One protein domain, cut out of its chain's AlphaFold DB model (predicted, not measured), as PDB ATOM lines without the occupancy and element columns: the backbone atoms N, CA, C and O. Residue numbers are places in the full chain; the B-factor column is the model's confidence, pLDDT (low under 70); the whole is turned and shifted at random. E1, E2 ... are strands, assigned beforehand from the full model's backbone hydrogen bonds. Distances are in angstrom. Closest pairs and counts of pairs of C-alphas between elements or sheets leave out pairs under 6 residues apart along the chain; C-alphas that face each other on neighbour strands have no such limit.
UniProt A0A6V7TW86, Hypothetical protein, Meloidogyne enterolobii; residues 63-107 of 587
ATOM      1  N   SER A  63      19.977  47.206  36.162       78.19
ATOM      2  CA  SER A  63      19.227  48.465  36.281       78.19
ATOM      3  C   SER A  63      18.190  48.543  37.405       78.19
ATOM      4  O   SER A  63      17.621  47.529  37.802       78.19
ATOM      5  N   SER A  64      17.836  49.772  37.790       84.38
ATOM      6  CA  SER A  64      16.661  50.113  38.603       84.38
ATOM      7  C   SER A  64      15.678  51.013  37.841       84.38
ATOM      8  O   SER A  64      16.047  51.710  36.890       84.38
ATOM      9  N   SER A  65      14.408  51.020  38.246       85.50
ATOM     10  CA  SER A  65      13.414  51.982  37.753       85.50
ATOM     11  C   SER A  65      12.346  52.289  38.795       85.50
ATOM     12  O   SER A  65      11.970  51.420  39.571       85.50
ATOM     13  N   ASN A  66      11.830  53.514  38.790       83.12
ATOM     14  CA  ASN A  66      10.661  53.913  39.565       83.12
ATOM     15  C   ASN A  66       9.652  54.583  38.634       83.12
ATOM     16  O   ASN A  66      10.026  55.300  37.704       83.12
ATOM     17  N   SER A  67       8.363  54.378  38.882       83.25
ATOM     18  CA  SER A  67       7.293  55.021  38.120       83.25
ATOM     19  C   SER A  67       6.069  55.296  38.980       83.25
ATOM     20  O   SER A  67       5.726  54.508  39.859       83.25
ATOM     21  N   MET A  68       5.401  56.414  38.700       83.31
ATOM     22  CA  MET A  68       4.096  56.777  39.242       83.31
ATOM     23  C   MET A  68       3.146  57.118  38.097       83.31
ATOM     24  O   MET A  68       3.509  57.835  37.160       83.31
ATOM     25  N   TRP A  69       1.911  56.633  38.185       81.56
ATOM     26  CA  TRP A  69       0.872  56.870  37.185       81.56
ATOM     27  C   TRP A  69      -0.478  57.142  37.844       81.56
ATOM     28  O   TRP A  69      -0.733  56.774  38.993       81.56
ATOM     29  N   LYS A  70      -1.380  57.756  37.077       82.31
ATOM     30  CA  LYS A  70      -2.796  57.866  37.414       82.31
ATOM     31  C   LYS A  70      -3.610  57.193  36.318       82.31
ATOM     32  O   LYS A  70      -3.461  57.507  35.143       82.31
ATOM     33  N   THR A  71      -4.450  56.248  36.709       77.69
ATOM     34  CA  THR A  71      -5.347  55.526  35.799       77.69
ATOM     35  C   THR A  71      -6.571  56.380  35.423       77.69
ATOM     36  O   THR A  71      -6.921  57.305  36.166       77.69
ATOM     37  N   PRO A  72      -7.289  56.064  34.324       77.12
ATOM     38  CA  PRO A  72      -8.486  56.808  33.918       77.12
ATOM     39  C   PRO A  72      -9.619  56.831  34.958       77.12
ATOM     40  O   PRO A  72     -10.389  57.784  34.988       77.12
ATOM     41  N   ASN A  73      -9.706  55.827  35.843       78.62
ATOM     42  CA  ASN A  73     -10.700  55.798  36.928       78.62
ATOM     43  C   ASN A  73     -10.305  56.652  38.154       78.62
ATOM     44  O   ASN A  73     -11.046  56.713  39.129       78.62
ATOM     45  N   GLY A  74      -9.140  57.305  38.114       77.12
ATOM     46  CA  GLY A  74      -8.632  58.165  39.179       77.12
ATOM     47  C   GLY A  74      -7.606  57.514  40.109       77.12
ATOM     48  O   GLY A  74      -6.885  58.252  40.781       77.12
ATOM     49  N   THR A  75      -7.489  56.181  40.118       83.12
ATOM     50  CA  THR A  75      -6.555  55.445  40.989       83.12
ATOM     51  C   THR A  75      -5.108  55.803  40.666       83.12
ATOM     52  O   THR A  75      -4.694  55.724  39.505       83.12
ATOM     53  N   VAL A  76      -4.341  56.170  41.696       83.00
ATOM     54  CA  VAL A  76      -2.887  56.363  41.624       83.00
ATOM     55  C   VAL A  76      -2.194  55.024  41.865       83.00
ATOM     56  O   VAL A  76      -2.585  54.271  42.761       83.00
ATOM     57  N   GLY A  77      -1.160  54.745  41.079       87.69
ATOM     58  CA  GLY A  77      -0.263  53.618  41.295       87.69
ATOM     59  C   GLY A  77       1.202  54.040  41.271       87.69
ATOM     60  O   GLY A  77       1.554  55.096  40.736       87.69
ATOM     61  N   ALA A  78       2.037  53.211  41.887       87.31
ATOM     62  CA  ALA A  78       3.480  53.363  41.952       87.31
ATOM     63  C   ALA A  78       4.159  51.991  41.854       87.31
ATOM     64  O   ALA A  78       3.671  51.008  42.409       87.31
ATOM     65  N   ASN A  79       5.307  51.931  41.187       87.88
ATOM     66  CA  ASN A  79       6.144  50.738  41.070       87.88
ATOM     67  C   ASN A  79       7.608  51.154  41.218       87.88
ATOM     68  O   ASN A  79       8.033  52.110  40.565       87.88
ATOM     69  N   GLY A  80       8.352  50.429  42.047       88.25
ATOM     70  CA  GLY A  80       9.801  50.510  42.144       88.25
ATOM     71  C   GLY A  80      10.418  49.156  41.831       88.25
ATOM     72  O   GLY A  80       9.953  48.117  42.300       88.25
ATOM     73  N   THR A  81      11.483  49.162  41.042       87.06
ATOM     74  CA  THR A  81      12.201  47.973  40.590       87.06
ATOM     75  C   THR A  81      13.707  48.172  40.692       87.06
ATOM     76  O   THR A  81      14.235  49.273  40.549       87.06
ATOM     77  N   SER A  82      14.377  47.053  40.891       82.12
ATOM     78  CA  SER A  82      15.814  46.828  40.798       82.12
ATOM     79  C   SER A  82      15.963  45.394  40.276       82.12
ATOM     80  O   SER A  82      14.971  44.759  39.907       82.12
ATOM     81  N   SER A  83      17.125  44.770  40.376       65.19
ATOM     82  CA  SER A  83      18.407  45.007  39.710       65.19
ATOM     83  C   SER A  83      19.232  43.727  39.942       65.19
ATOM     84  O   SER A  83      18.717  42.717  40.435       65.19
ATOM     85  N   GLY A  84      20.507  43.719  39.582       82.75
ATOM     86  CA  GLY A  84      21.357  42.536  39.678       82.75
ATOM     87  C   GLY A  84      22.790  42.848  39.275       82.75
ATOM     88  O   GLY A  84      23.100  43.965  38.867       82.75
ATOM     89  N   ASN A  85      23.661  41.862  39.423       69.25
ATOM     90  CA  ASN A  85      25.067  41.915  39.032       69.25
ATOM     91  C   ASN A  85      25.603  40.475  38.956       69.25
ATOM     92  O   ASN A  85      25.067  39.557  39.587       69.25
ATOM     93  N   ALA A  86      26.617  40.273  38.125       66.69
ATOM     94  CA  ALA A  86      27.301  39.001  37.970       66.69
ATOM     95  C   ALA A  86      28.778  39.239  37.662       66.69
ATOM     96  O   ALA A  86      29.092  40.110  36.845       66.69
ATOM     97  N   ALA A  87      29.679  38.457  38.269       63.44
ATOM     98  CA  ALA A  87      31.099  38.592  37.979       63.44
ATOM     99  C   ALA A  87      31.992  37.361  38.242       63.44
ATOM    100  O   ALA A  87      31.570  36.290  38.692       63.44
ATOM    101  N   GLY A  88      33.270  37.602  37.940       71.81
ATOM    102  CA  GLY A  88      34.481  37.001  38.484       71.81
ATOM    103  C   GLY A  88      35.655  38.005  38.333       71.81
ATOM    104  O   GLY A  88      35.574  38.935  37.543       71.81
ATOM    105  N   THR A  89      36.791  37.903  39.034       51.62
ATOM    106  CA  THR A  89      37.768  36.872  38.631       51.62
ATOM    107  C   THR A  89      37.170  35.492  38.756       51.62
ATOM    108  O   THR A  89      37.176  34.807  37.741       51.62
ATOM    109  N   GLY A  90      36.535  35.136  39.884       60.28
ATOM    110  CA  GLY A  90      36.753  35.684  41.241       60.28
ATOM    111  C   GLY A  90      35.487  35.888  42.077       60.28
ATOM    112  O   GLY A  90      34.453  35.344  41.724       60.28
ATOM    113  N   PRO A  91      35.558  36.567  43.244       80.19
ATOM    114  CA  PRO A  91      34.417  36.970  44.099       80.19
ATOM    115  C   PRO A  91      33.435  37.972  43.464       80.19
ATOM    116  O   PRO A  91      33.827  38.769  42.614       80.19
ATOM    117  N   SER A  92      32.159  37.936  43.881       86.38
ATOM    118  CA  SER A  92      31.075  38.849  43.443       86.38
ATOM    119  C   SER A  92      29.883  38.768  44.409       86.38
ATOM    120  O   SER A  92      29.696  37.738  45.057       86.38
ATOM    121  N   ASN A  93      29.092  39.840  44.521       87.25
ATOM    122  CA  ASN A  93      27.995  39.989  45.489       87.25
ATOM    123  C   ASN A  93      27.017  41.067  44.997       87.25
ATOM    124  O   ASN A  93      27.474  42.061  44.435       87.25
ATOM    125  N   VAL A  94      25.712  40.955  45.285       87.62
ATOM    126  CA  VAL A  94      24.731  42.007  44.925       87.62
ATOM    127  C   VAL A  94      23.587  42.147  45.920       87.62
ATOM    128  O   VAL A  94      23.166  41.171  46.537       87.62
ATOM    129  N   MET A  95      23.042  43.362  45.952       87.94
ATOM    130  CA  MET A  95      21.855  43.828  46.661       87.94
ATOM    131  C   MET A  95      21.079  44.782  45.725       87.94
ATOM    132  O   MET A  95      21.699  45.610  45.059       87.94
ATOM    133  N   SER A  96      19.746  44.681  45.662       83.31
ATOM    134  CA  SER A  96      18.944  45.237  44.548       83.31
ATOM    135  C   SER A  96      17.595  45.851  44.996       83.31
ATOM    136  O   SER A  96      16.523  45.321  44.725       83.31
ATOM    137  N   GLN A  97      17.602  46.927  45.786       87.56
ATOM    138  CA  GLN A  97      16.431  47.311  46.607       87.56
ATOM    139  C   GLN A  97      15.247  47.906  45.826       87.56
ATOM    140  O   GLN A  97      15.437  48.602  44.827       87.56
ATOM    141  N   SER A  98      14.017  47.674  46.308       86.81
ATOM    142  CA  SER A  98      12.793  48.251  45.732       86.81
ATOM    143  C   SER A  98      11.778  48.715  46.784       86.81
ATOM    144  O   SER A  98      11.712  48.191  47.898       86.81
ATOM    145  N   ASN A  99      10.985  49.723  46.412       87.69
ATOM    146  CA  ASN A  99       9.937  50.329  47.231       87.69
ATOM    147  C   ASN A  99       8.876  50.958  46.311       87.69
ATOM    148  O   ASN A  99       9.229  51.581  45.312       87.69
ATOM    149  N   ALA A 100       7.596  50.844  46.659       86.00
ATOM    150  CA  ALA A 100       6.519  51.585  46.012       86.00
ATOM    151  C   ALA A 100       5.521  52.118  47.039       86.00
ATOM    152  O   ALA A 100       5.189  51.434  48.008       86.00
ATOM    153  N   MET A 101       5.024  53.336  46.806       85.25
ATOM    154  CA  MET A 101       4.098  54.033  47.699       85.25
ATOM    155  C   MET A 101       3.065  54.830  46.895       85.25
ATOM    156  O   MET A 101       3.432  55.638  46.042       85.25
ATOM    157  N   ALA A 102       1.779  54.645  47.192       83.38
ATOM    158  CA  ALA A 102       0.697  55.468  46.650       83.38
ATOM    159  C   ALA A 102      -0.363  55.722  47.732       83.38
ATOM    160  O   ALA A 102      -1.058  54.809  48.180       83.38
ATOM    161  N   GLY A 103      -0.482  56.977  48.178       81.69
ATOM    162  CA  GLY A 103      -1.320  57.323  49.328       81.69
ATOM    163  C   GLY A 103      -0.828  56.632  50.604       81.69
ATOM    164  O   GLY A 103       0.347  56.732  50.942       81.69
ATOM    165  N   ALA A 104      -1.725  55.927  51.297       80.94
ATOM    166  CA  ALA A 104      -1.417  55.182  52.523       80.94
ATOM    167  C   ALA A 104      -0.891  53.747  52.286       80.94
ATOM    168  O   ALA A 104      -0.609  53.041  53.249       80.94
ATOM    169  N   ASN A 105      -0.785  53.303  51.027       87.56
ATOM    170  CA  ASN A 105      -0.438  51.927  50.665       87.56
ATOM    171  C   ASN A 105       1.028  51.820  50.211       87.56
ATOM    172  O   ASN A 105       1.495  52.653  49.428       87.56
ATOM    173  N   SER A 106       1.746  50.796  50.691       86.69
ATOM    174  CA  SER A 106       3.182  50.595  50.452       86.69
ATOM    175  C   SER A 106       3.619  49.124  50.351       86.69
ATOM    176  O   SER A 106       3.032  48.223  50.957       86.69
ATOM    177  N   ALA A 107       4.697  48.882  49.602       87.94
ATOM    178  CA  ALA A 107       5.371  47.586  49.495       87.94
ATOM    179  C   ALA A 107       6.895  47.769  49.370       87.94
ATOM    180  O   ALA A 107       7.337  48.766  48.793       87.94
TER     181      ALA A 107
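What this domain is: This is residues 63 to 107 of the 587 residues of the protein "Hypothetical protein" of Meloidogyne enterolobii (UniProt A0A6V7TW86). A long, thin chain doubles back on itself along one axis: at one end E1, E2, E5 and E6 run side by side, and at the other a narrow arm of E3 and E4 makes a long loop whose tip, residues 87 to 92, sticks out. The printed part has 45 residues, with no named helix and six strands, E1 to E6 in order. The class is all strand, with two antiparallel sheets, E1 - E2 and E5 - E6. The whole is extended, with a radius of gyration of the C-alphas of 15.6 A, a rod of 52 by 18 by 8 A.

Where its parts are: Find C-alpha 64 at (16.661, 50.113, 38.603), where E1, residues 64 to 70, begins; it runs 21.0 A. E2, residues 76 to 81, comes back over 17.3 A. Farther on are E3, residues 84 to 87, 10.6 A, and E4, residues 92 to 94, 7.2 A. E5, residues 98 to 102, spans 14.1 A, and E6, residues 105 to 107, 7.3 A, ends at C-alpha 107, (5.371, 47.586, 49.495).

How they stand to each other: Look first at the hairpin of E1 and E2, antiparallel at 173 degrees, where N 67 and O 79 are within hydrogen-bond range at 2.8 A. E2 runs on into E3 at 9 degrees. E3 and E4 pair with no named strand; their closest C-alphas, Asn 85 and Val 94, are 5.9 A apart. The closest C-alphas of E2 and E5, Asn 79 and Ala 100, are 5.0 A apart. E5 and E6 form an antiparallel hairpin at 172 degrees, with N 100 and O 107 at 3.0 A, within hydrogen-bond range. E1 and E6 are apart.

The domain as a whole: The farthest C-alphas, Asn 73 and Thr 89, are 52.1 A apart. The printed part has no cut, and the five links are tight. Mean pLDDT of the printed part is 81.0; look for values under 70 at residues 83, 85 to 87 and 89 to 90.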